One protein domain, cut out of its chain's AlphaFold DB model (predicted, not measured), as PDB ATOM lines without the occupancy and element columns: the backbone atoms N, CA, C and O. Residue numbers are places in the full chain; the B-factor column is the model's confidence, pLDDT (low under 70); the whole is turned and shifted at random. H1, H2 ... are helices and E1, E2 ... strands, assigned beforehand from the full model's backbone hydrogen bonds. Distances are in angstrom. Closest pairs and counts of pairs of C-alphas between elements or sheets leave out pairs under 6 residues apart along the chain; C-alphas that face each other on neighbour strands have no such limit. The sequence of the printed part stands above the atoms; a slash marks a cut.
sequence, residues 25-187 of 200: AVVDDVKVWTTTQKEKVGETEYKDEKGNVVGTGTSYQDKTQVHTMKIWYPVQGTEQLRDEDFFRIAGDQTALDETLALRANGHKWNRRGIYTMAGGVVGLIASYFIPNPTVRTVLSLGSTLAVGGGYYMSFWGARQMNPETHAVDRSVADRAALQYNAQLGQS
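This is residues 25 to 187 of the 200 residues of an uncharacterized protein of Deltaproteobacteria bacterium (UniProt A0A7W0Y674). Two long hairpins, one of the strands E1 and E2 and one of the helices H2 and H3, make the two arms of a narrow V. They come together at a small head where the short helix H1 and the last helix H4 pack on the ends of the strands near residues 25 and 74, and H4 runs on from there away from the arms. The printed part has 163 residues with two named strands and four named helices, in the order E1, E2, H1, H2, H3, H4; the sheet, E1 - E2, is antiparallel and the class is mixed, helices and strands. The whole is extended, with a radius of gyration of the C-alphas of 26.3 A, and flat, spanning 91 by 53 by 20 A.

E1, residues 25 to 47, is 67.3 A long and begins with C-alpha 25 at (-18.775, -9.182, -53.058). E2, residues 53 to 76, is 67.8 A long. H1 is residues 83 to 90, 10.3 A. H2, residues 93 to 127, is the longest helix at 50.2 A, and its C-alpha 127 is at (-32.849, 9.552, -2.343). H3 is residues 133 to 161, 41.6 A. H4, residues 170 to 187, is 26.0 A long and ends with C-alpha 187 at (-16.409, -26.419, -58.329).

E1 and E2 form a hairpin, antiparallel at 177 degrees; N 27 and O 73 are 2.9 A apart and N 46 and O 55 2.8 A, both within hydrogen-bond range. Residues 75 to 76 of E2 also pair with residues 79 to 80, antiparallel. The closest C-alphas of E1 and H4 are those of Ala 25 and Ala 177, 5.8 A apart. Those of E2 and H1 are Pro 74 and Phe 86, 6.4 A. H1 touches H4 through residues 173 to 180 of H4 alone, closest at the C-alphas of Ala 90 and Tyr 180, 5.2 A; they run the same way at a shallow tilt of 33 degrees, only just short of steep. H1 and H2 form a helical hairpin, touching through residues 93 to 100 of H2 alone, with the C-alphas of Phe 87 and Leu 96 closest at 5.2 A. H2 and H3 form another, opposite ways at a shallow tilt of 23 degrees, with the C-alphas of Gly 113 and Gly 150 closest at 3.8 A. H2 and H3 are apart from both strands. In H1, H2, H3 and H4 every O i to N i+4 pair is within hydrogen-bond range.

The two C-alphas farthest apart, those of Lys 50 and Ser 187, are 92.8 A from each other. The printed part has no cut, and no link is long. The mean pLDDT of the printed part is 89.2, and residue 187 alone is under 70.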
ATOM      1  N   ALA A  25     -19.391 -10.478 -52.807       94.12
ATOM      2  CA  ALA A  25     -18.775  -9.182 -53.058       94.12
ATOM      3  C   ALA A  25     -18.875  -8.274 -51.829       94.12
ATOM      4  O   ALA A  25     -19.731  -8.455 -50.962       94.12
ATOM      5  N   VAL A  26     -17.995  -7.279 -51.777       94.12
ATOM      6  CA  VAL A  26     -18.049  -6.175 -50.819       94.12
ATOM      7  C   VAL A  26     -18.374  -4.916 -51.610       94.12
ATOM      8  O   VAL A  26     -17.685  -4.596 -52.580       94.12
ATOM      9  N   VAL A  27     -19.447  -4.231 -51.233       92.81
ATOM     10  CA  VAL A  27     -19.914  -3.021 -51.912       92.81
ATOM     11  C   VAL A  27     -19.535  -1.814 -51.071       92.81
ATOM     12  O   VAL A  27     -19.831  -1.775 -49.879       92.81
ATOM     13  N   ASP A  28     -18.892  -0.830 -51.700       91.62
ATOM     14  CA  ASP A  28     -18.713   0.498 -51.119       91.62
ATOM     15  C   ASP A  28     -19.964   1.336 -51.392       91.62
ATOM     16  O   ASP A  28     -20.427   1.425 -52.531       91.62
ATOM     17  N   ASP A  29     -20.471   1.997 -50.361       88.31
ATOM     18  CA  ASP A  29     -21.598   2.915 -50.461       88.31
ATOM     19  C   ASP A  29     -21.296   4.206 -49.686       88.31
ATOM     20  O   ASP A  29     -20.425   4.267 -48.811       88.31
ATOM     21  N   VAL A  30     -21.989   5.282 -50.032       86.75
ATOM     22  CA  VAL A  30     -21.858   6.576 -49.370       86.75
ATOM     23  C   VAL A  30     -23.195   6.926 -48.754       86.75
ATOM     24  O   VAL A  30     -24.122   7.378 -49.423       86.75
ATOM     25  N   LYS A  31     -23.271   6.790 -47.432       83.00
ATOM     26  CA  LYS A  31     -24.429   7.245 -46.680       83.00
ATOM     27  C   LYS A  31     -24.393   8.765 -46.598       83.00
ATOM     28  O   LYS A  31     -23.491   9.343 -45.987       83.00
ATOM     29  N   VAL A  32     -25.382   9.404 -47.211       81.00
ATOM     30  CA  VAL A  32     -25.584  10.852 -47.145       81.00
ATOM     31  C   VAL A  32     -26.748  11.132 -46.207       81.00
ATOM     32  O   VAL A  32     -27.848  10.623 -46.417       81.00
ATOM     33  N   TRP A  33     -26.529  11.945 -45.177       83.56
ATOM     34  CA  TRP A  33     -27.624  12.492 -44.380       83.56
ATOM     35  C   TRP A  33     -27.489  13.997 -44.236       83.56
ATOM     36  O   TRP A  33     -26.398  14.559 -44.155       83.56
ATOM     37  N   THR A  34     -28.642  14.647 -44.192       81.56
ATOM     38  CA  THR A  34     -28.743  16.096 -44.125       81.56
ATOM     39  C   THR A  34     -29.275  16.486 -42.756       81.56
ATOM     40  O   THR A  34     -30.309  15.982 -42.318       81.56
ATOM     41  N   THR A  35     -28.575  17.380 -42.066       83.75
ATOM     42  CA  THR A  35     -28.997  17.929 -40.777       83.75
ATOM     43  C   THR A  35     -29.311  19.407 -40.944       83.75
ATOM     44  O   THR A  35     -28.425  20.213 -41.218       83.75
ATOM     45  N   THR A  36     -30.580  19.769 -40.767       80.00
ATOM     46  CA  THR A  36     -31.013  21.169 -40.726       80.00
ATOM     47  C   THR A  36     -31.059  21.628 -39.275       80.00
ATOM     48  O   THR A  36     -31.797  21.068 -38.465       80.00
ATOM     49  N   GLN A  37     -30.259  22.636 -38.941       79.81
ATOM     50  CA  GLN A  37     -30.225  23.261 -37.622       79.81
ATOM     51  C   GLN A  37     -30.770  24.683 -37.724       79.81
ATOM     52  O   GLN A  37     -30.493  25.385 -38.695       79.81
ATOM     53  N   LYS A  38     -31.540  25.116 -36.722       79.19
ATOM     54  CA  LYS A  38     -31.952  26.517 -36.592       79.19
ATOM     55  C   LYS A  38     -30.926  27.236 -35.725       79.19
ATOM     56  O   LYS A  38     -30.934  27.068 -34.508       79.19
ATOM     57  N   GLU A  39     -30.025  27.998 -36.335       81.19
ATOM     58  CA  GLU A  39     -29.036  28.803 -35.609       81.19
ATOM     59  C   GLU A  39     -29.628  30.202 -35.340       81.19
ATOM     60  O   GLU A  39     -30.225  30.815 -36.228       81.19
ATOM     61  N   LYS A  40     -29.506  30.714 -34.105       80.56
ATOM     62  CA  LYS A  40     -29.882  32.103 -33.778       80.56
ATOM     63  C   LYS A  40     -28.862  33.032 -34.437       80.56
ATOM     64  O   LYS A  40     -27.686  32.979 -34.091       80.56
ATOM     65  N   VAL A  41     -29.309  33.867 -35.369       84.38
ATOM     66  CA  VAL A  41     -28.436  34.742 -36.176       84.38
ATOM     67  C   VAL A  41     -28.521  36.212 -35.787       84.38
ATOM     68  O   VAL A  41     -27.682  37.005 -36.200       84.38
ATOM     69  N   GLY A  42     -29.502  36.584 -34.969       75.62
ATOM     70  CA  GLY A  42     -29.630  37.950 -34.497       75.62
ATOM     71  C   GLY A  42     -30.587  38.085 -33.325       75.62
ATOM     72  O   GLY A  42     -31.463  37.250 -33.082       75.62
ATOM     73  N   GLU A  43     -30.391  39.168 -32.592       78.00
ATOM     74  CA  GLU A  43     -31.302  39.647 -31.569       78.00
ATOM     75  C   GLU A  43     -31.480  41.144 -31.784       78.00
ATOM     76  O   GLU A  43     -30.513  41.903 -31.787       78.00
ATOM     77  N   THR A  44     -32.717  41.547 -32.044       81.75
ATOM     78  CA  THR A  44     -33.093  42.938 -32.257       81.75
ATOM     79  C   THR A  44     -33.780  43.430 -30.997       81.75
ATOM     80  O   THR A  44     -34.866  42.963 -30.658       81.75
ATOM     81  N   GLU A  45     -33.156  44.373 -30.300       84.12
ATOM     82  CA  GLU A  45     -33.790  45.096 -29.200       84.12
ATOM     83  C   GLU A  45     -34.646  46.234 -29.761       84.12
ATOM     84  O   GLU A  45     -34.156  47.102 -30.485       84.12
ATOM     85  N   TYR A  46     -35.925  46.254 -29.406       78.50
ATOM     86  CA  TYR A  46     -36.820  47.369 -29.682       78.50
ATOM     87  C   TYR A  46     -36.765  48.337 -28.501       78.50
ATOM     88  O   TYR A  46     -37.052  47.944 -27.368       78.50
ATOM     89  N   LYS A  47     -36.375  49.590 -28.758       87.50
ATOM     90  CA  LYS A  47     -36.286  50.656 -27.748       87.50
ATOM     91  C   LYS A  47     -37.391  51.693 -27.947       87.50
ATOM     92  O   LYS A  47     -37.762  51.974 -29.083       87.50
ATOM     93  N   ASP A  48     -37.919  52.235 -26.852       83.06
ATOM     94  CA  ASP A  48     -38.868  53.351 -26.876       83.06
ATOM     95  C   ASP A  48     -38.169  54.694 -27.181       83.06
ATOM     96  O   ASP A  48     -36.940  54.784 -27.225       83.06
ATOM     97  N   GLU A  49     -38.945  55.767 -27.366       79.75
ATOM     98  CA  GLU A  49     -38.428  57.127 -27.624       79.75
ATOM     99  C   GLU A  49     -37.549  57.683 -26.485       79.75
ATOM    100  O   GLU A  49     -36.840  58.672 -26.668       79.75
ATOM    101  N   LYS A  50     -37.570  57.047 -25.306       85.62
ATOM    102  CA  LYS A  50     -36.755  57.390 -24.132       85.62
ATOM    103  C   LYS A  50     -35.506  56.504 -24.009       85.62
ATOM    104  O   LYS A  50     -34.729  56.687 -23.076       85.62
ATOM    105  N   GLY A  51     -35.296  55.574 -24.943       77.94
ATOM    106  CA  GLY A  51     -34.156  54.661 -24.988       77.94
ATOM    107  C   GLY A  51     -34.301  53.389 -24.144       77.94
ATOM    108  O   GLY A  51     -33.339  52.624 -24.060       77.94
ATOM    109  N   ASN A  52     -35.465  53.123 -23.545       82.62
ATOM    110  CA  ASN A  52     -35.703  51.912 -22.756       82.62
ATOM    111  C   ASN A  52     -36.037  50.730 -23.668       82.62
ATOM    112  O   ASN A  52     -36.821  50.870 -24.604       82.62
ATOM    113  N   VAL A  53     -35.489  49.548 -23.376       81.19
ATOM    114  CA  VAL A  53     -35.807  48.314 -24.113       81.19
ATOM    115  C   VAL A  53     -37.231  47.871 -23.766       81.19
ATOM    116  O   VAL A  53     -37.518  47.536 -22.619       81.19
ATOM    117  N   VAL A  54     -38.118  47.864 -24.761       83.69
ATOM    118  CA  VAL A  54     -39.533  47.467 -24.637       83.69
ATOM    119  C   VAL A  54     -39.816  46.074 -25.204       83.69
ATOM    120  O   VAL A  54     -40.892  45.524 -24.977       83.69
ATOM    121  N   GLY A  55     -38.852  45.465 -25.897       78.94
ATOM    122  CA  GLY A  55     -38.943  44.075 -26.331       78.94
ATOM    123  C   GLY A  55     -37.705  43.600 -27.082       78.94
ATOM    124  O   GLY A  55     -36.897  44.404 -27.542       78.94
ATOM    125  N   THR A  56     -37.582  42.287 -27.242       76.19
ATOM    126  CA  THR A  56     -36.505  41.643 -28.004       76.19
ATOM    127  C   THR A  56     -37.089  40.683 -29.033       76.19
ATOM    128  O   THR A  56     -37.900  39.818 -28.708       76.19
ATOM    129  N   GLY A  57     -36.681  40.836 -30.291       72.44
ATOM    130  CA  GLY A  57     -36.985  39.912 -31.377       72.44
ATOM    131  C   GLY A  57     -35.767  39.056 -31.700       72.44
ATOM    132  O   GLY A  57     -34.719  39.583 -32.055       72.44
ATOM    133  N   THR A  58     -35.885  37.734 -31.605       76.56
ATOM    134  CA  THR A  58     -34.818  36.813 -32.023       76.56
ATOM    135  C   THR A  58     -35.053  36.333 -33.449       76.56
ATOM    136  O   THR A  58     -36.129  35.806 -33.739       76.56
ATOM    137  N   SER A  59     -34.052  36.452 -34.319       76.62
ATOM    138  CA  SER A  59     -34.078  35.879 -35.665       76.62
ATOM    139  C   SER A  59     -33.279  34.573 -35.715       76.62
ATOM    140  O   SER A  59     -32.180  34.461 -35.165       76.62
ATOM    141  N   TYR A  60     -33.850  33.568 -36.379       80.94
ATOM    142  CA  TYR A  60     -33.235  32.258 -36.596       80.94
ATOM    143  C   TYR A  60     -33.030  32.041 -38.093       80.94
ATOM    144  O   TYR A  60     -33.905  32.385 -38.889       80.94
ATOM    145  N   GLN A  61     -31.899  31.454 -38.468       80.19
ATOM    146  CA  GLN A  61     -31.620  31.028 -39.833       80.19
ATOM    147  C   GLN A  61     -31.493  29.509 -39.869       80.19
ATOM    148  O   GLN A  61     -30.816  28.904 -39.035       80.19
ATOM    149  N   ASP A  62     -32.143  28.898 -40.855       84.25
ATOM    150  CA  ASP A  62     -32.009  27.471 -41.099       84.25
ATOM    151  C   ASP A  62     -30.688  27.228 -41.836       84.25
ATOM    152  O   ASP A  62     -30.458  27.736 -42.935       84.25
ATOM    153  N   LYS A  63     -29.807  26.449 -41.215       81.88
ATOM    154  CA  LYS A  63     -28.531  26.034 -41.781       81.88
ATOM    155  C   LYS A  63     -28.555  24.539 -42.008       81.88
ATOM    156  O   LYS A  63     -28.727  23.746 -41.084       81.88
ATOM    157  N   THR A  64     -28.369  24.165 -43.260       86.00
ATOM    158  CA  THR A  64     -28.367  22.775 -43.688       86.00
ATOM    159  C   THR A  64     -26.928  22.301 -43.829       86.00
ATOM    160  O   THR A  64     -26.167  22.855 -44.620       86.00
ATOM    161  N   GLN A  65     -26.548  21.282 -43.063       84.31
ATOM    162  CA  GLN A  65     -25.267  20.595 -43.190       84.31
ATOM    163  C   GLN A  65     -25.490  19.235 -43.847       84.31
ATOM    164  O   GLN A  65     -26.362  18.472 -43.431       84.31
ATOM    165  N   VAL A  66     -24.718  18.943 -44.892       83.94
ATOM    166  CA  VAL A  66     -24.717  17.635 -45.554       83.94
ATOM    167  C   VAL A  66     -23.530  16.849 -45.022       83.94
ATOM    168  O   VAL A  66     -22.386  17.291 -45.130       83.94
ATOM    169  N   HIS A  67     -23.806  15.686 -44.452       83.25
ATOM    170  CA  HIS A  67     -22.801  14.766 -43.953       83.25
ATOM    171  C   HIS A  67     -22.725  13.563 -44.883       83.25
ATOM    172  O   HIS A  67     -23.747  12.986 -45.261       83.25
ATOM    173  N   THR A  68     -21.506  13.187 -45.248       84.56
ATOM    174  CA  THR A  68     -21.232  12.005 -46.059       84.56
ATOM    175  C   THR A  68     -20.346  11.056 -45.265       84.56
ATOM    176  O   THR A  68     -19.335  11.457 -44.688       84.56
ATOM    177  N   MET A  69     -20.733   9.786 -45.212       83.00
ATOM    178  CA  MET A  69     -19.955   8.726 -44.578       83.00
ATOM    179  C   MET A  69     -19.796   7.586 -45.565       83.00
ATOM    180  O   MET A  69     -20.781   7.050 -46.070       83.00
ATOM    181  N   LYS A  70     -18.545   7.223 -45.838       84.50
ATOM    182  CA  LYS A  70     -18.244   6.011 -46.592       84.50
ATOM    183  C   LYS A  70     -18.526   4.813 -45.696       84.50
ATOM    184  O   LYS A  70     -18.018   4.761 -44.577       84.50
ATOM    185  N   ILE A  71     -19.327   3.890 -46.195       90.31
ATOM    186  CA  ILE A  71     -19.628   2.612 -45.562       90.31
ATOM    187  C   ILE A  71     -19.323   1.503 -46.560       90.31
ATOM    188  O   ILE A  71     -19.268   1.741 -47.765       90.31
ATOM    189  N   TRP A  72     -19.129   0.294 -46.061       92.38
ATOM    190  CA  TRP A  72     -19.100  -0.883 -46.909       92.38
ATOM    191  C   TRP A  72     -20.035  -1.933 -46.332       92.38
ATOM    192  O   TRP A  72     -20.352  -1.909 -45.145       92.38
ATOM    193  N   TYR A  73     -20.523  -2.834 -47.173       92.88
ATOM    194  CA  TYR A  73     -21.303  -3.972 -46.708       92.88
ATOM    195  C   TYR A  73     -21.098  -5.189 -47.609       92.88
ATOM    196  O   TYR A  73     -20.895  -5.044 -48.820       92.88
ATOM    197  N   PRO A  74     -21.147  -6.401 -47.036       94.00
ATOM    198  CA  PRO A  74     -21.060  -7.619 -47.817       94.00
ATOM    199  C   PRO A  74     -22.386  -7.926 -48.519       94.00
ATOM    200  O   PRO A  74     -23.472  -7.724 -47.971       94.00
ATOM    201  N   VAL A  75     -22.296  -8.473 -49.729       94.25
ATOM    202  CA  VAL A  75     -23.441  -8.942 -50.516       94.25
ATOM    203  C   VAL A  75     -23.163 -10.319 -51.111       94.25
ATOM    204  O   VAL A  75     -22.014 -10.684 -51.381       94.25
ATOM    205  N   GLN A  76     -24.233 -11.066 -51.371       92.75
ATOM    206  CA  GLN A  76     -24.201 -12.240 -52.234       92.75
ATOM    207  C   GLN A  76     -25.214 -12.047 -53.363       92.75
ATOM    208  O   GLN A  76     -26.424 -12.013 -53.135       92.75
ATOM    209  N   GLY A  77     -24.706 -11.848 -54.581       90.25
ATOM    210  CA  GLY A  77     -25.518 -11.355 -55.695       90.25
ATOM    211  C   GLY A  77     -26.130  -9.986 -55.398       90.25
ATOM    212  O   GLY A  77     -25.412  -8.993 -55.330       90.25
ATOM    213  N   THR A  78     -27.456  -9.929 -55.240       87.00
ATOM    214  CA  THR A  78     -28.204  -8.690 -54.952       87.00
ATOM    215  C   THR A  78     -28.642  -8.559 -53.493       87.00
ATOM    216  O   THR A  78     -29.249  -7.552 -53.134       87.00
ATOM    217  N   GLU A  79     -28.407  -9.573 -52.657       89.69
ATOM    218  CA  GLU A  79     -28.845  -9.575 -51.260       89.69
ATOM    219  C   GLU A  79     -27.716  -9.109 -50.335       89.69
ATOM    220  O   GLU A  79     -26.606  -9.643 -50.372       89.69
ATOM    221  N   GLN A  80     -28.008  -8.113 -49.495       91.19
ATOM    222  CA  GLN A  80     -27.096  -7.670 -48.446       91.19
ATOM    223  C   GLN A  80     -27.031  -8.714 -47.333       91.19
ATOM    224  O   GLN A  80     -28.053  -9.112 -46.771       91.19
ATOM    225  N   LEU A  81     -25.812  -9.116 -46.986       92.12
ATOM    226  CA  LEU A  81     -25.543 -10.051 -45.907       92.12
ATOM    227  C   LEU A  81     -25.169  -9.302 -44.631       92.12
ATOM    228  O   LEU A  81     -24.685  -8.171 -44.660       92.12
ATOM    229  N   ARG A  82     -25.363  -9.959 -43.487       92.38
ATOM    230  CA  ARG A  82     -24.654  -9.562 -42.269       92.38
ATOM    231  C   ARG A  82     -23.219 -10.067 -42.333       92.38
ATOM    232  O   ARG A  82     -22.976 -11.142 -42.882       92.38
ATOM    233  N   ASP A  83     -22.304  -9.345 -41.699       92.88
ATOM    234  CA  ASP A  83     -20.887  -9.710 -41.615       92.88
ATOM    235  C   ASP A  83     -20.685 -11.151 -41.119       92.88
ATOM    236  O   ASP A  83     -19.888 -11.895 -41.683       92.88
ATOM    237  N   GLU A  84     -21.458 -11.596 -40.120       94.00
ATOM    238  CA  GLU A  84     -21.334 -12.956 -39.583       94.00
ATOM    239  C   GLU A  84     -21.744 -14.019 -40.612       94.00
ATOM    240  O   GLU A  84     -21.110 -15.065 -40.733       94.00
ATOM    241  N   ASP A  85     -22.810 -13.757 -41.372       94.00
ATOM    242  CA  ASP A  85     -23.270 -14.675 -42.410       94.00
ATOM    243  C   ASP A  85     -22.289 -14.673 -43.596       94.00
ATOM    244  O   ASP A  85     -21.977 -15.736 -44.129       94.00
ATOM    245  N   PHE A  86     -21.723 -13.512 -43.941       95.56
ATOM    246  CA  PHE A  86     -20.695 -13.368 -44.969       95.56
ATOM    247  C   PHE A  86     -19.429 -14.172 -44.654       95.56
ATOM    248  O   PHE A  86     -19.035 -15.010 -45.463       95.56
ATOM    249  N   PHE A  87     -18.815 -13.981 -43.479       95.88
ATOM    250  CA  PHE A  87     -17.585 -14.703 -43.123       95.88
ATOM    251  C   PHE A  87     -17.821 -16.200 -42.948       95.88
ATOM    252  O   PHE A  87     -16.975 -17.008 -43.331       95.88
ATOM    253  N   ARG A  88     -19.006 -16.589 -42.465       95.75
ATOM    254  CA  ARG A  88     -19.413 -17.995 -42.409       95.75
ATOM    255  C   ARG A  88     -19.533 -18.620 -43.799       95.75
ATOM    256  O   ARG A  88     -19.092 -19.750 -43.976       95.75
ATOM    257  N   ILE A  89     -20.120 -17.916 -44.770       93.88
ATOM    258  CA  ILE A  89     -20.233 -18.396 -46.159       93.88
ATOM    259  C   ILE A  89     -18.855 -18.437 -46.827       93.88
ATOM    260  O   ILE A  89     -18.549 -19.398 -47.529       93.88
ATOM    261  N   ALA A  90     -18.017 -17.430 -46.583       93.94
ATOM    262  CA  ALA A  90     -16.664 -17.372 -47.123       93.94
ATOM    263  C   ALA A  90     -15.714 -18.419 -46.509       93.94
ATOM    264  O   ALA A  90     -14.684 -18.729 -47.103       93.94
ATOM    265  N   GLY A  91     -16.051 -18.963 -45.335       93.81
ATOM    266  CA  GLY A  91     -15.222 -19.924 -44.608       93.81
ATOM    267  C   GLY A  91     -14.069 -19.292 -43.817       93.81
ATOM    268  O   GLY A  91     -13.168 -20.010 -43.386       93.81
ATOM    269  N   ASP A  92     -14.082 -17.972 -43.604       95.12
ATOM    270  CA  ASP A  92     -13.075 -17.273 -42.795       95.12
ATOM    271  C   ASP A  92     -13.482 -17.282 -41.313       95.12
ATOM    272  O   ASP A  92     -14.148 -16.373 -40.810       95.12
ATOM    273  N   GLN A  93     -13.087 -18.345 -40.609       95.56
ATOM    274  CA  GLN A  93     -13.435 -18.531 -39.199       95.56
ATOM    275  C   GLN A  93     -12.825 -17.454 -38.290       95.56
ATOM    276  O   GLN A  93     -13.433 -17.094 -37.286       95.56
ATOM    277  N   THR A  94     -11.658 -16.908 -38.645       95.75
ATOM    278  CA  THR A  94     -10.982 -15.905 -37.805       95.75
ATOM    279  C   THR A  94     -11.774 -14.602 -37.818       95.75
ATOM    280  O   THR A  94     -12.137 -14.082 -36.764       95.75
ATOM    281  N   ALA A  95     -12.126 -14.115 -39.012       94.44
ATOM    282  CA  ALA A  95     -12.943 -12.914 -39.160       94.44
ATOM    283  C   ALA A  95     -14.364 -13.098 -38.595       94.44
ATOM    284  O   ALA A  95     -14.940 -12.165 -38.021       94.44
ATOM    285  N   LEU A  96     -14.922 -14.309 -38.708       95.44
ATOM    286  CA  LEU A  96     -16.198 -14.663 -38.095       95.44
ATOM    287  C   LEU A  96     -16.142 -14.546 -36.566       95.44
ATOM    288  O   LEU A  96     -17.008 -13.900 -35.972       95.44
ATOM    289  N   ASP A  97     -15.128 -15.135 -35.931       96.12
ATOM    290  CA  ASP A  97     -14.974 -15.124 -34.476       96.12
ATOM    291  C   ASP A  97     -14.754 -13.701 -33.943       96.12
ATOM    292  O   ASP A  97     -15.365 -13.317 -32.942       96.12
ATOM    293  N   GLU A  98     -13.955 -12.883 -34.635       94.69
ATOM    294  CA  GLU A  98     -13.762 -11.465 -34.302       94.69
ATOM    295  C   GLU A  98     -15.074 -10.674 -34.387       94.69
ATOM    296  O   GLU A  98     -15.417  -9.913 -33.473       94.69
ATOM    297  N   THR A  99     -15.853 -10.898 -35.446       93.31
ATOM    298  CA  THR A  99     -17.157 -10.252 -35.635       93.31
ATOM    299  C   THR A  99     -18.139 -10.664 -34.540       93.31
ATOM    300  O   THR A  99     -18.746  -9.808 -33.889       93.31
ATOM    301  N   LEU A 100     -18.251 -11.962 -34.249       93.75
ATOM    302  CA  LEU A 100     -19.105 -12.471 -33.175       93.75
ATOM    303  C   LEU A 100     -18.672 -11.944 -31.802       93.75
ATOM    304  O   LEU A 100     -19.528 -11.578 -30.990       93.75
ATOM    305  N   ALA A 101     -17.367 -11.856 -31.540       94.38
ATOM    306  CA  ALA A 101     -16.834 -11.298 -30.305       94.38
ATOM    307  C   ALA A 101     -17.188  -9.812 -30.155       94.38
ATOM    308  O   ALA A 101     -17.624  -9.400 -29.073       94.38
ATOM    309  N   LEU A 102     -17.075  -9.019 -31.226       92.62
ATOM    310  CA  LEU A 102     -17.495  -7.618 -31.240       92.62
ATOM    311  C   LEU A 102     -18.987  -7.488 -30.906       92.62
ATOM    312  O   LEU A 102     -19.345  -6.743 -29.990       92.62
ATOM    313  N   ARG A 103     -19.864  -8.246 -31.580       91.12
ATOM    314  CA  ARG A 103     -21.315  -8.201 -31.318       91.12
ATOM    315  C   ARG A 103     -21.650  -8.640 -29.897       91.12
ATOM    316  O   ARG A 103     -22.423  -7.975 -29.205       91.12
ATOM    317  N   ALA A 104     -21.051  -9.734 -29.428       92.88
ATOM    318  CA  ALA A 104     -21.268 -10.250 -28.080       92.88
ATOM    319  C   ALA A 104     -20.817  -9.244 -27.009       92.88
ATOM    320  O   ALA A 104     -21.500  -9.064 -25.995       92.88
ATOM    321  N   ASN A 105     -19.695  -8.558 -27.232       92.88
ATOM    322  CA  ASN A 105     -19.233  -7.482 -26.361       92.88
ATOM    323  C   ASN A 105     -20.179  -6.278 -26.406       92.88
ATOM    324  O   ASN A 105     -20.536  -5.764 -25.343       92.88
ATOM    325  N   GLY A 106     -20.677  -5.906 -27.586       89.50
ATOM    326  CA  GLY A 106     -21.697  -4.873 -27.755       89.50
ATOM    327  C   GLY A 106     -22.966  -5.160 -26.947       89.50
ATOM    328  O   GLY A 106     -23.414  -4.315 -26.170       89.50
ATOM    329  N   HIS A 107     -23.487  -6.391 -27.017       91.44
ATOM    330  CA  HIS A 107     -24.630  -6.830 -26.208       91.44
ATOM    331  C   HIS A 107     -24.347  -6.753 -24.702       91.44
ATOM    332  O   HIS A 107     -25.196  -6.291 -23.932       91.44
ATOM    333  N   LYS A 108     -23.156  -7.183 -24.260       94.00
ATOM    334  CA  LYS A 108     -22.755  -7.120 -22.845       94.00
ATOM    335  C   LYS A 108     -22.695  -5.677 -22.348       94.00
ATOM    336  O   LYS A 108     -23.252  -5.393 -21.287       94.00
ATOM    337  N   TRP A 109     -22.051  -4.779 -23.093       91.00
ATOM    338  CA  TRP A 109     -21.957  -3.360 -22.746       91.00
ATOM    339  C   TRP A 109     -23.319  -2.688 -22.740       91.00
ATOM    340  O   TRP A 109     -23.640  -1.999 -21.771       91.00
ATOM    341  N   ASN A 110     -24.154  -2.974 -23.740       90.50
ATOM    342  CA  ASN A 110     -25.486  -2.397 -23.795       90.50
ATOM    343  C   ASN A 110     -26.330  -2.806 -22.583       90.50
ATOM    344  O   ASN A 110     -26.918  -1.967 -21.902       90.50
ATOM    345  N   ARG A 111     -26.317  -4.102 -22.254       93.50
ATOM    346  CA  ARG A 111     -27.055  -4.635 -21.109       93.50
ATOM    347  C   ARG A 111     -26.545  -4.077 -19.777       93.50
ATOM    348  O   ARG A 111     -27.349  -3.711 -18.926       93.50
ATOM    349  N   ARG A 112     -25.221  -3.981 -19.596       93.44
ATOM    350  CA  ARG A 112     -24.612  -3.357 -18.406       93.44
ATOM    351  C   ARG A 112     -25.013  -1.890 -18.276       93.44
ATOM    352  O   ARG A 112     -25.355  -1.463 -17.176       93.44
ATOM    353  N   GLY A 113     -25.018  -1.152 -19.383       88.69
ATOM    354  CA  GLY A 113     -25.443   0.241 -19.408       88.69
ATOM    355  C   GLY A 113     -26.893   0.419 -18.963       88.69
ATOM    356  O   GLY A 113     -27.155   1.201 -18.051       88.69
ATOM    357  N   ILE A 114     -27.806  -0.406 -19.491       92.44
ATOM    358  CA  ILE A 114     -29.231  -0.374 -19.130       92.44
ATOM    359  C   ILE A 114     -29.423  -0.670 -17.640       92.44
ATOM    360  O   ILE A 114     -30.148   0.056 -16.964       92.44
ATOM    361  N   TYR A 115     -28.758  -1.697 -17.099       94.25
ATOM    362  CA  TYR A 115     -28.865  -2.011 -15.670       94.25
ATOM    363  C   TYR A 115     -28.285  -0.914 -14.777       94.25
ATOM    364  O   TYR A 115     -28.873  -0.594 -13.746       94.25
ATOM    365  N   THR A 116     -27.173  -0.305 -15.185       94.75
ATOM    366  CA  THR A 116     -26.554   0.799 -14.437       94.75
ATOM    367  C   THR A 116     -27.459   2.032 -14.447       94.75
ATOM    368  O   THR A 116     -27.685   2.634 -13.399       94.75
ATOM    369  N   MET A 117     -28.061   2.356 -15.598       93.00
ATOM    370  CA  MET A 117     -29.073   3.406 -15.706       93.00
ATOM    371  C   MET A 117     -30.286   3.125 -14.823       93.00
ATOM    372  O   MET A 117     -30.692   3.998 -14.063       93.00
ATOM    373  N   ALA A 118     -30.854   1.919 -14.901       92.94
ATOM    374  CA  ALA A 118     -32.022   1.542 -14.112       92.94
ATOM    375  C   ALA A 118     -31.734   1.644 -12.605       92.94
ATOM    376  O   ALA A 118     -32.513   2.251 -11.872       92.94
ATOM    377  N   GLY A 119     -30.581   1.136 -12.154       93.56
ATOM    378  CA  GLY A 119     -30.131   1.281 -10.768       93.56
ATOM    379  C   GLY A 119     -29.928   2.743 -10.359       93.56
ATOM    380  O   GLY A 119     -30.340   3.140  -9.272       93.56
ATOM    381  N   GLY A 120     -29.366   3.566 -11.249       92.06
ATOM    382  CA  GLY A 120     -29.229   5.007 -11.045       92.06
ATOM    383  C   GLY A 120     -30.578   5.714 -10.887       92.06
ATOM    384  O   GLY A 120     -30.769   6.459  -9.933       92.06
ATOM    385  N   VAL A 121     -31.555   5.435 -11.752       93.25
ATOM    386  CA  VAL A 121     -32.908   6.010 -11.644       93.25
ATOM    387  C   VAL A 121     -33.581   5.598 -10.334       93.25
ATOM    388  O   VAL A 121     -34.130   6.449  -9.635       93.25
ATOM    389  N   VAL A 122     -33.497   4.319  -9.957       94.31
ATOM    390  CA  VAL A 122     -34.046   3.828  -8.682       94.31
ATOM    391  C   VAL A 122     -33.376   4.518  -7.491       94.31
ATOM    392  O   VAL A 122     -34.073   4.952  -6.578       94.31
ATOM    393  N   GLY A 123     -32.052   4.680  -7.507       91.00
ATOM    394  CA  GLY A 123     -31.325   5.375  -6.444       91.00
ATOM    395  C   GLY A 123     -31.669   6.869  -6.346       91.00
ATOM    396  O   GLY A 123     -31.836   7.384  -5.240       91.00
ATOM    397  N   LEU A 124     -31.888   7.544  -7.481       91.62
ATOM    398  CA  LEU A 124     -32.383   8.925  -7.516       91.62
ATOM    399  C   LEU A 124     -33.755   9.031  -6.846       91.62
ATOM    400  O   LEU A 124     -33.940   9.885  -5.980       91.62
ATOM    401  N   ILE A 125     -34.694   8.147  -7.191       92.56
ATOM    402  CA  ILE A 125     -36.031   8.110  -6.581       92.56
ATOM    403  C   ILE A 125     -35.927   7.814  -5.080       92.56
ATOM    404  O   ILE A 125     -36.521   8.523  -4.271       92.56
ATOM    405  N   ALA A 126     -35.129   6.817  -4.692       92.12
ATOM    406  CA  ALA A 126     -34.933   6.442  -3.294       92.12
ATOM    407  C   ALA A 126     -34.338   7.586  -2.457       92.12
ATOM    408  O   ALA A 126     -34.704   7.743  -1.293       92.12
ATOM    409  N   SER A 127     -33.476   8.425  -3.046       91.50
ATOM    410  CA  SER A 127     -32.849   9.552  -2.343       91.50
ATOM    411  C   SER A 127     -33.858  10.558  -1.773       91.50
ATOM    412  O   SER A 127     -33.602  11.129  -0.713       91.50
ATOM    413  N   TYR A 128     -35.034  10.716  -2.392       89.69
ATOM    414  CA  TYR A 128     -36.092  11.605  -1.892       89.69
ATOM    415  C   TYR A 128     -36.682  11.160  -0.552       89.69
ATOM    416  O   TYR A 128     -37.170  11.995   0.205       89.69
ATOM    417  N   PHE A 129     -36.606   9.866  -0.240       93.94
ATOM    418  CA  PHE A 129     -37.133   9.294   0.998       93.94
ATOM    419  C   PHE A 129     -36.082   9.221   2.115       93.94
ATOM    420  O   PHE A 129     -36.393   8.769   3.216       93.94
ATOM    421  N   ILE A 130     -34.843   9.667   1.865       92.88
ATOM    422  CA  ILE A 130     -33.770   9.659   2.864       92.88
ATOM    423  C   ILE A 130     -33.781  10.978   3.655       92.88
ATOM    424  O   ILE A 130     -33.537  12.040   3.077       92.88
ATOM    425  N   PRO A 131     -33.998  10.935   4.984       93.81
ATOM    426  CA  PRO A 131     -34.069  12.140   5.811       93.81
ATOM    427  C   PRO A 131     -32.696  12.774   6.071       93.81
ATOM    428  O   PRO A 131     -32.607  13.982   6.280       93.81
ATOM    429  N   ASN A 132     -31.613  11.989   6.049       95.69
ATOM    430  CA  ASN A 132     -30.263  12.507   6.265       95.69
ATOM    431  C   ASN A 132     -29.763  13.261   5.009       95.69
ATOM    432  O   ASN A 132     -29.583  12.629   3.962       95.69
ATOM    433  N   PRO A 133     -29.487  14.577   5.096       92.12
ATOM    434  CA  PRO A 133     -29.142  15.390   3.932       92.12
ATOM    435  C   PRO A 133     -27.815  14.976   3.290       92.12
ATOM    436  O   PRO A 133     -27.719  14.974   2.066       92.12
ATOM    437  N   THR A 134     -26.820  14.565   4.077       93.88
ATOM    438  CA  THR A 134     -25.521  14.110   3.562       93.88
ATOM    439  C   THR A 134     -25.670  12.817   2.767       93.88
ATOM    440  O   THR A 134     -25.176  12.721   1.645       93.88
ATOM    441  N   VAL A 135     -26.407  11.840   3.307       92.75
ATOM    442  CA  VAL A 135     -26.659  10.558   2.624       92.75
ATOM    443  C   VAL A 135     -27.491  10.777   1.361       92.75
ATOM    444  O   VAL A 135     -27.178  10.208   0.317       92.75
ATOM    445  N   ARG A 136     -28.504  11.649   1.420       93.69
ATOM    446  CA  ARG A 136     -29.305  12.036   0.254       93.69
ATOM    447  C   ARG A 136     -28.445  12.653  -0.848       93.69
ATOM    448  O   ARG A 136     -28.566  12.244  -2.000       93.69
ATOM    449  N   THR A 137     -27.565  13.598  -0.517       92.25
ATOM    450  CA  THR A 137     -26.675  14.230  -1.502       92.25
ATOM    451  C   THR A 137     -25.726  13.210  -2.124       92.25
ATOM    452  O   THR A 137     -25.651  13.138  -3.348       92.25
ATOM    453  N   VAL A 138     -25.074  12.364  -1.321       93.75
ATOM    454  CA  VAL A 138     -24.173  11.320  -1.839       93.75
ATOM    455  C   VAL A 138     -24.919  10.342  -2.747       93.75
ATOM    456  O   VAL A 138     -24.442  10.051  -3.845       93.75
ATOM    457  N   LEU A 139     -26.105   9.880  -2.339       93.12
ATOM    458  CA  LEU A 139     -26.907   8.962  -3.143       93.12
ATOM    459  C   LEU A 139     -27.375   9.619  -4.444       93.12
ATOM    460  O   LEU A 139     -27.186   9.041  -5.504       93.12
ATOM    461  N   SER A 140     -27.918  10.836  -4.392       90.75
ATOM    462  CA  SER A 140     -28.387  11.549  -5.590       90.75
ATOM    463  C   SER A 140     -27.261  11.802  -6.602       90.75
ATOM    464  O   SER A 140     -27.448  11.573  -7.801       90.75
ATOM    465  N   LEU A 141     -26.069  12.195  -6.136       93.38
ATOM    466  CA  LEU A 141     -24.894  12.389  -6.988       93.38
ATOM    467  C   LEU A 141     -24.411  11.060  -7.577       93.38
ATOM    468  O   LEU A 141     -24.241  10.958  -8.792       93.38
ATOM    469  N   GLY A 142     -24.247  10.030  -6.742       93.00
ATOM    470  CA  GLY A 142     -23.833   8.698  -7.187       93.00
ATOM    471  C   GLY A 142     -24.807   8.100  -8.201       93.00
ATOM    472  O   GLY A 142     -24.399   7.560  -9.228       93.00
ATOM    473  N   SER A 143     -26.106   8.272  -7.971       92.75
ATOM    474  CA  SER A 143     -27.162   7.847  -8.880       92.75
ATOM    475  C   SER A 143     -27.168   8.626 -10.195       92.75
ATOM    476  O   SER A 143     -27.344   8.021 -11.248       92.75
ATOM    477  N   THR A 144     -26.905   9.935 -10.172       92.12
ATOM    478  CA  THR A 144     -26.780  10.746 -11.396       92.12
ATOM    479  C   THR A 144     -25.594  10.283 -12.245       92.12
ATOM    480  O   THR A 144     -25.725  10.111 -13.459       92.12
ATOM    481  N   LEU A 145     -24.453  10.001 -11.609       94.69
ATOM    482  CA  LEU A 145     -23.284   9.433 -12.284       94.69
ATOM    483  C   LEU A 145     -23.572   8.038 -12.848       94.69
ATOM    484  O   LEU A 145     -23.155   7.740 -13.963       94.69
ATOM    485  N   ALA A 146     -24.321   7.200 -12.125       93.31
ATOM    486  CA  ALA A 146     -24.738   5.889 -12.615       93.31
ATOM    487  C   ALA A 146     -25.647   5.998 -13.852       93.31
ATOM    488  O   ALA A 146     -25.456   5.257 -14.814       93.31
ATOM    489  N   VAL A 147     -26.583   6.955 -13.880       93.38
ATOM    490  CA  VAL A 147     -27.409   7.210 -15.073       93.38
ATOM    491  C   VAL A 147     -26.543   7.651 -16.254       93.38
ATOM    492  O   VAL A 147     -26.648   7.066 -17.330       93.38
ATOM    493  N   GLY A 148     -25.651   8.626 -16.058       90.88
ATOM    494  CA  GLY A 148     -24.766   9.114 -17.122       90.88
ATOM    495  C   GLY A 148     -23.799   8.043 -17.642       90.88
ATOM    496  O   GLY A 148     -23.682   7.834 -18.850       90.88
ATOM    497  N   GLY A 149     -23.146   7.312 -16.736       92.94
ATOM    498  CA  GLY A 149     -22.242   6.215 -17.078       92.94
ATOM    499  C   GLY A 149     -22.967   5.052 -17.753       92.94
ATOM    500  O   GLY A 149     -22.482   4.514 -18.749       92.94
ATOM    501  N   GLY A 150     -24.161   4.704 -17.267       91.31
ATOM    502  CA  GLY A 150     -25.003   3.685 -17.881       91.31
ATOM    503  C   GLY A 150     -25.426   4.063 -19.301       91.31
ATOM    504  O   GLY A 150     -25.302   3.240 -20.205       91.31
ATOM    505  N   TYR A 151     -25.817   5.323 -19.530       91.44
ATOM    506  CA  TYR A 151     -26.153   5.828 -20.863       91.44
ATOM    507  C   TYR A 151     -24.976   5.696 -21.832       91.44
ATOM    508  O   TYR A 151     -25.141   5.177 -22.936       91.44
ATOM    509  N   TYR A 152     -23.773   6.093 -21.407       92.56
ATOM    510  CA  TYR A 152     -22.567   5.969 -22.227       92.56
ATOM    511  C   TYR A 152     -22.244   4.508 -22.580       92.56
ATOM    512  O   TYR A 152     -21.995   4.194 -23.745       92.56
ATOM    513  N   MET A 153     -22.303   3.593 -21.604       91.12
ATOM    514  CA  MET A 153     -22.095   2.157 -21.841       91.12
ATOM    515  C   MET A 153     -23.143   1.576 -22.796       91.12
ATOM    516  O   MET A 153     -22.802   0.788 -23.680       91.12
ATOM    517  N   SER A 154     -24.406   1.987 -22.644       89.94
ATOM    518  CA  SER A 154     -25.495   1.598 -23.539       89.94
ATOM    519  C   SER A 154     -25.271   2.079 -24.962       89.94
ATOM    520  O   SER A 154     -25.356   1.288 -25.900       89.94
ATOM    521  N   PHE A 155     -24.910   3.348 -25.121       89.12
ATOM    522  CA  PHE A 155     -24.601   3.940 -26.414       89.12
ATOM    523  C   PHE A 155     -23.419   3.244 -27.099       89.12
ATOM    524  O   PHE A 155     -23.502   2.889 -28.275       89.12
ATOM    525  N   TRP A 156     -22.329   2.991 -26.370       88.25
ATOM    526  CA  TRP A 156     -21.160   2.323 -26.936       88.25
ATOM    527  C   TRP A 156     -21.445   0.864 -27.310       88.25
ATOM    528  O   TRP A 156     -21.051   0.415 -28.388       88.25
ATOM    529  N   GLY A 157     -22.202   0.146 -26.475       86.31
ATOM    530  CA  GLY A 157     -22.668  -1.200 -26.793       86.31
ATOM    531  C   GLY A 157     -23.567  -1.229 -28.031       86.31
ATOM    532  O   GLY A 157     -23.367  -2.057 -28.915       86.31
ATOM    533  N   ALA A 158     -24.510  -0.286 -28.141       87.12
ATOM    534  CA  ALA A 158     -25.367  -0.127 -29.316       87.12
ATOM    535  C   ALA A 158     -24.562   0.150 -30.590       87.12
ATOM    536  O   ALA A 158     -24.845  -0.437 -31.632       87.12
ATOM    537  N   ARG A 159     -23.512   0.974 -30.494       87.00
ATOM    538  CA  ARG A 159     -22.610   1.250 -31.614       87.00
ATOM    539  C   ARG A 159     -21.918  -0.018 -32.119       87.00
ATOM    540  O   ARG A 159     -21.934  -0.254 -33.315       87.00
ATOM    541  N   GLN A 160     -21.389  -0.867 -31.236       87.31
ATOM    542  CA  GLN A 160     -20.747  -2.134 -31.636       87.31
ATOM    543  C   GLN A 160     -21.719  -3.144 -32.271       87.31
ATOM    544  O   GLN A 160     -21.310  -4.011 -33.040       87.31
ATOM    545  N   MET A 161     -23.013  -3.045 -31.968       85.81
ATOM    546  CA  MET A 161     -24.054  -3.892 -32.564       85.81
ATOM    547  C   MET A 161     -24.611  -3.335 -33.882       85.81
ATOM    548  O   MET A 161     -25.392  -4.021 -34.536       85.81
ATOM    549  N   ASN A 162     -24.247  -2.111 -34.275       85.12
ATOM    550  CA  ASN A 162     -24.723  -1.513 -35.519       85.12
ATOM    551  C   ASN A 162     -24.098  -2.253 -36.720       85.12
ATOM    552  O   ASN A 162     -22.873  -2.399 -36.730       85.12
ATOM    553  N   PRO A 163     -24.873  -2.708 -37.725       79.25
ATOM    554  CA  PRO A 163     -24.339  -3.371 -38.921       79.25
ATOM    555  C   PRO A 163     -23.237  -2.578 -39.640       79.25
ATOM    556  O   PRO A 163     -22.368  -3.186 -40.242       79.25
ATOM    557  N   GLU A 164     -23.223  -1.249 -39.516       82.50
ATOM    558  CA  GLU A 164     -22.186  -0.372 -40.093       82.50
ATOM    559  C   GLU A 164     -20.848  -0.401 -39.325       82.50
ATOM    560  O   GLU A 164     -19.869   0.219 -39.732       82.50
ATOM    561  N   THR A 165     -20.811  -1.037 -38.152       84.88
ATOM    562  CA  THR A 165     -19.578  -1.242 -37.389       84.88
ATOM    563  C   THR A 165     -19.061  -2.640 -37.665       84.88
ATOM    564  O   THR A 165     -19.678  -3.628 -37.260       84.88
ATOM    565  N   HIS A 166     -17.911  -2.686 -38.324       89.12
ATOM    566  CA  HIS A 166     -17.235  -3.909 -38.724       89.12
ATOM    567  C   HIS A 166     -16.096  -4.213 -37.750       89.12
ATOM    568  O   HIS A 166     -15.393  -3.302 -37.306       89.12
ATOM    569  N   ALA A 167     -15.932  -5.486 -37.389       89.56
ATOM    570  CA  ALA A 167     -14.826  -5.921 -36.531       89.56
ATOM    571  C   ALA A 167     -13.500  -5.994 -37.291       89.56
ATOM    572  O   ALA A 167     -12.446  -5.772 -36.703       89.56
ATOM    573  N   VAL A 168     -13.581  -6.279 -38.589       92.12
ATOM    574  CA  VAL A 168     -12.428  -6.460 -39.463       92.12
ATOM    575  C   VAL A 168     -12.336  -5.346 -40.493       92.12
ATOM    576  O   VAL A 168     -13.332  -4.719 -40.859       92.12
ATOM    577  N   ASP A 169     -11.126  -5.140 -41.003       92.75
ATOM    578  CA  ASP A 169     -10.898  -4.226 -42.112       92.75
ATOM    579  C   ASP A 169     -11.519  -4.744 -43.408       92.75
ATOM    580  O   ASP A 169     -11.546  -5.947 -43.690       92.75
ATOM    581  N   ARG A 170     -11.913  -3.803 -44.268       91.94
ATOM    582  CA  ARG A 170     -12.433  -4.083 -45.611       91.94
ATOM    583  C   ARG A 170     -11.539  -5.047 -46.397       91.94
ATOM    584  O   ARG A 170     -12.038  -5.964 -47.035       91.94
ATOM    585  N   SER A 171     -10.217  -4.887 -46.326       93.94
ATOM    586  CA  SER A 171      -9.283  -5.755 -47.052       93.94
ATOM    587  C   SER A 171      -9.376  -7.223 -46.628       93.94
ATOM    588  O   SER A 171      -9.057  -8.113 -47.412       93.94
ATOM    589  N   VAL A 172      -9.786  -7.500 -45.387       94.81
ATOM    590  CA  VAL A 172     -10.042  -8.869 -44.924       94.81
ATOM    591  C   VAL A 172     -11.288  -9.416 -45.615       94.81
ATOM    592  O   VAL A 172     -11.229 -10.506 -46.178       94.81
ATOM    593  N   ALA A 173     -12.363  -8.624 -45.670       93.44
ATOM    594  CA  ALA A 173     -13.588  -8.989 -46.373       93.44
ATOM    595  C   ALA A 173     -13.358  -9.207 -47.881       93.44
ATOM    596  O   ALA A 173     -13.803 -10.216 -48.428       93.44
ATOM    597  N   ASP A 174     -12.583  -8.338 -48.537       95.12
ATOM    598  CA  ASP A 174     -12.230  -8.481 -49.956       95.12
ATOM    599  C   ASP A 174     -11.456  -9.786 -50.218       95.12
ATOM    600  O   ASP A 174     -11.750 -10.518 -51.167       95.12
ATOM    601  N   ARG A 175     -10.494 -10.133 -49.348       95.56
ATOM    602  CA  ARG A 175      -9.755 -11.405 -49.449       95.56
ATOM    603  C   ARG A 175     -10.668 -12.614 -49.263       95.56
ATOM    604  O   ARG A 175     -10.548 -13.566 -50.032       95.56
ATOM    605  N   ALA A 176     -11.578 -12.572 -48.291       94.56
ATOM    606  CA  ALA A 176     -12.528 -13.650 -48.036       94.56
ATOM    607  C   ALA A 176     -13.471 -13.869 -49.238       94.56
ATOM    608  O   ALA A 176     -13.657 -15.003 -49.685       94.56
ATOM    609  N   ALA A 177     -13.984 -12.788 -49.840       94.31
ATOM    610  CA  ALA A 177     -14.803 -12.862 -51.052       94.31
ATOM    611  C   ALA A 177     -14.036 -13.477 -52.237       94.31
ATOM    612  O   ALA A 177     -14.561 -14.350 -52.932       94.31
ATOM    613  N   LEU A 178     -12.782 -13.065 -52.457       94.19
ATOM    614  CA  LEU A 178     -11.934 -13.614 -53.522       94.19
ATOM    615  C   LEU A 178     -11.667 -15.112 -53.339       94.19
ATOM    616  O   LEU A 178     -11.740 -15.865 -54.310       94.19
ATOM    617  N   GLN A 179     -11.388 -15.553 -52.110       93.81
ATOM    618  CA  GLN A 179     -11.164 -16.967 -51.800       93.81
ATOM    619  C   GLN A 179     -12.409 -17.811 -52.090       93.81
ATOM    620  O   GLN A 179     -12.309 -18.827 -52.780       93.81
ATOM    621  N   TYR A 180     -13.581 -17.364 -51.638       93.81
ATOM    622  CA  TYR A 180     -14.847 -18.041 -51.916       93.81
ATOM    623  C   TYR A 180     -15.145 -18.109 -53.422       93.81
ATOM    624  O   TYR A 180     -15.460 -19.172 -53.956       93.81
ATOM    625  N   ASN A 181     -14.983 -16.997 -54.145       93.69
ATOM    626  CA  ASN A 181     -15.249 -16.949 -55.584       93.69
ATOM    627  C   ASN A 181     -14.293 -17.851 -56.383       93.69
ATOM    628  O   ASN A 181     -14.702 -18.464 -57.371       93.69
ATOM    629  N   ALA A 182     -13.038 -17.989 -55.940       92.12
ATOM    630  CA  ALA A 182     -12.095 -18.937 -56.527       92.12
ATOM    631  C   ALA A 182     -12.552 -20.395 -56.332       92.12
ATOM    632  O   ALA A 182     -12.500 -21.186 -57.276       92.12
ATOM    633  N   GLN A 183     -13.060 -20.748 -55.145       90.56
ATOM    634  CA  GLN A 183     -13.611 -22.082 -54.865       90.56
ATOM    635  C   GLN A 183     -14.877 -22.365 -55.690       90.56
ATOM    636  O   GLN A 183     -15.054 -23.473 -56.209       90.56
ATOM    637  N   LEU A 184     -15.733 -21.358 -55.869       89.00
ATOM    638  CA  LEU A 184     -16.939 -21.449 -56.691       89.00
ATOM    639  C   LEU A 184     -16.601 -21.720 -58.171       89.00
ATOM    640  O   LEU A 184     -17.212 -22.573 -58.814       89.00
ATOM    641  N   GLY A 185     -15.574 -21.049 -58.703       83.38
ATOM    642  CA  GLY A 185     -15.087 -21.282 -60.068       83.38
ATOM    643  C   GLY A 185     -14.487 -22.680 -60.271       83.38
ATOM    644  O   GLY A 185     -14.722 -23.314 -61.300       83.38
ATOM    645  N   GLN A 186     -13.757 -23.197 -59.278       75.00
ATOM    646  CA  GLN A 186     -13.189 -24.552 -59.327       75.00
ATOM    647  C   GLN A 186     -14.274 -25.636 -59.284       75.00
ATOM    648  O   GLN A 186     -14.214 -26.602 -60.044       75.00
ATOM    649  N   SER A 187     -15.298 -25.464 -58.447       64.12
ATOM    650  CA  SER A 187     -16.409 -26.419 -58.329       64.12
ATOM    651  C   SER A 187     -17.298 -26.456 -59.582       64.12
ATOM    652  O   SER A 187     -17.711 -27.541 -59.998       64.12
TER     653      SER A 187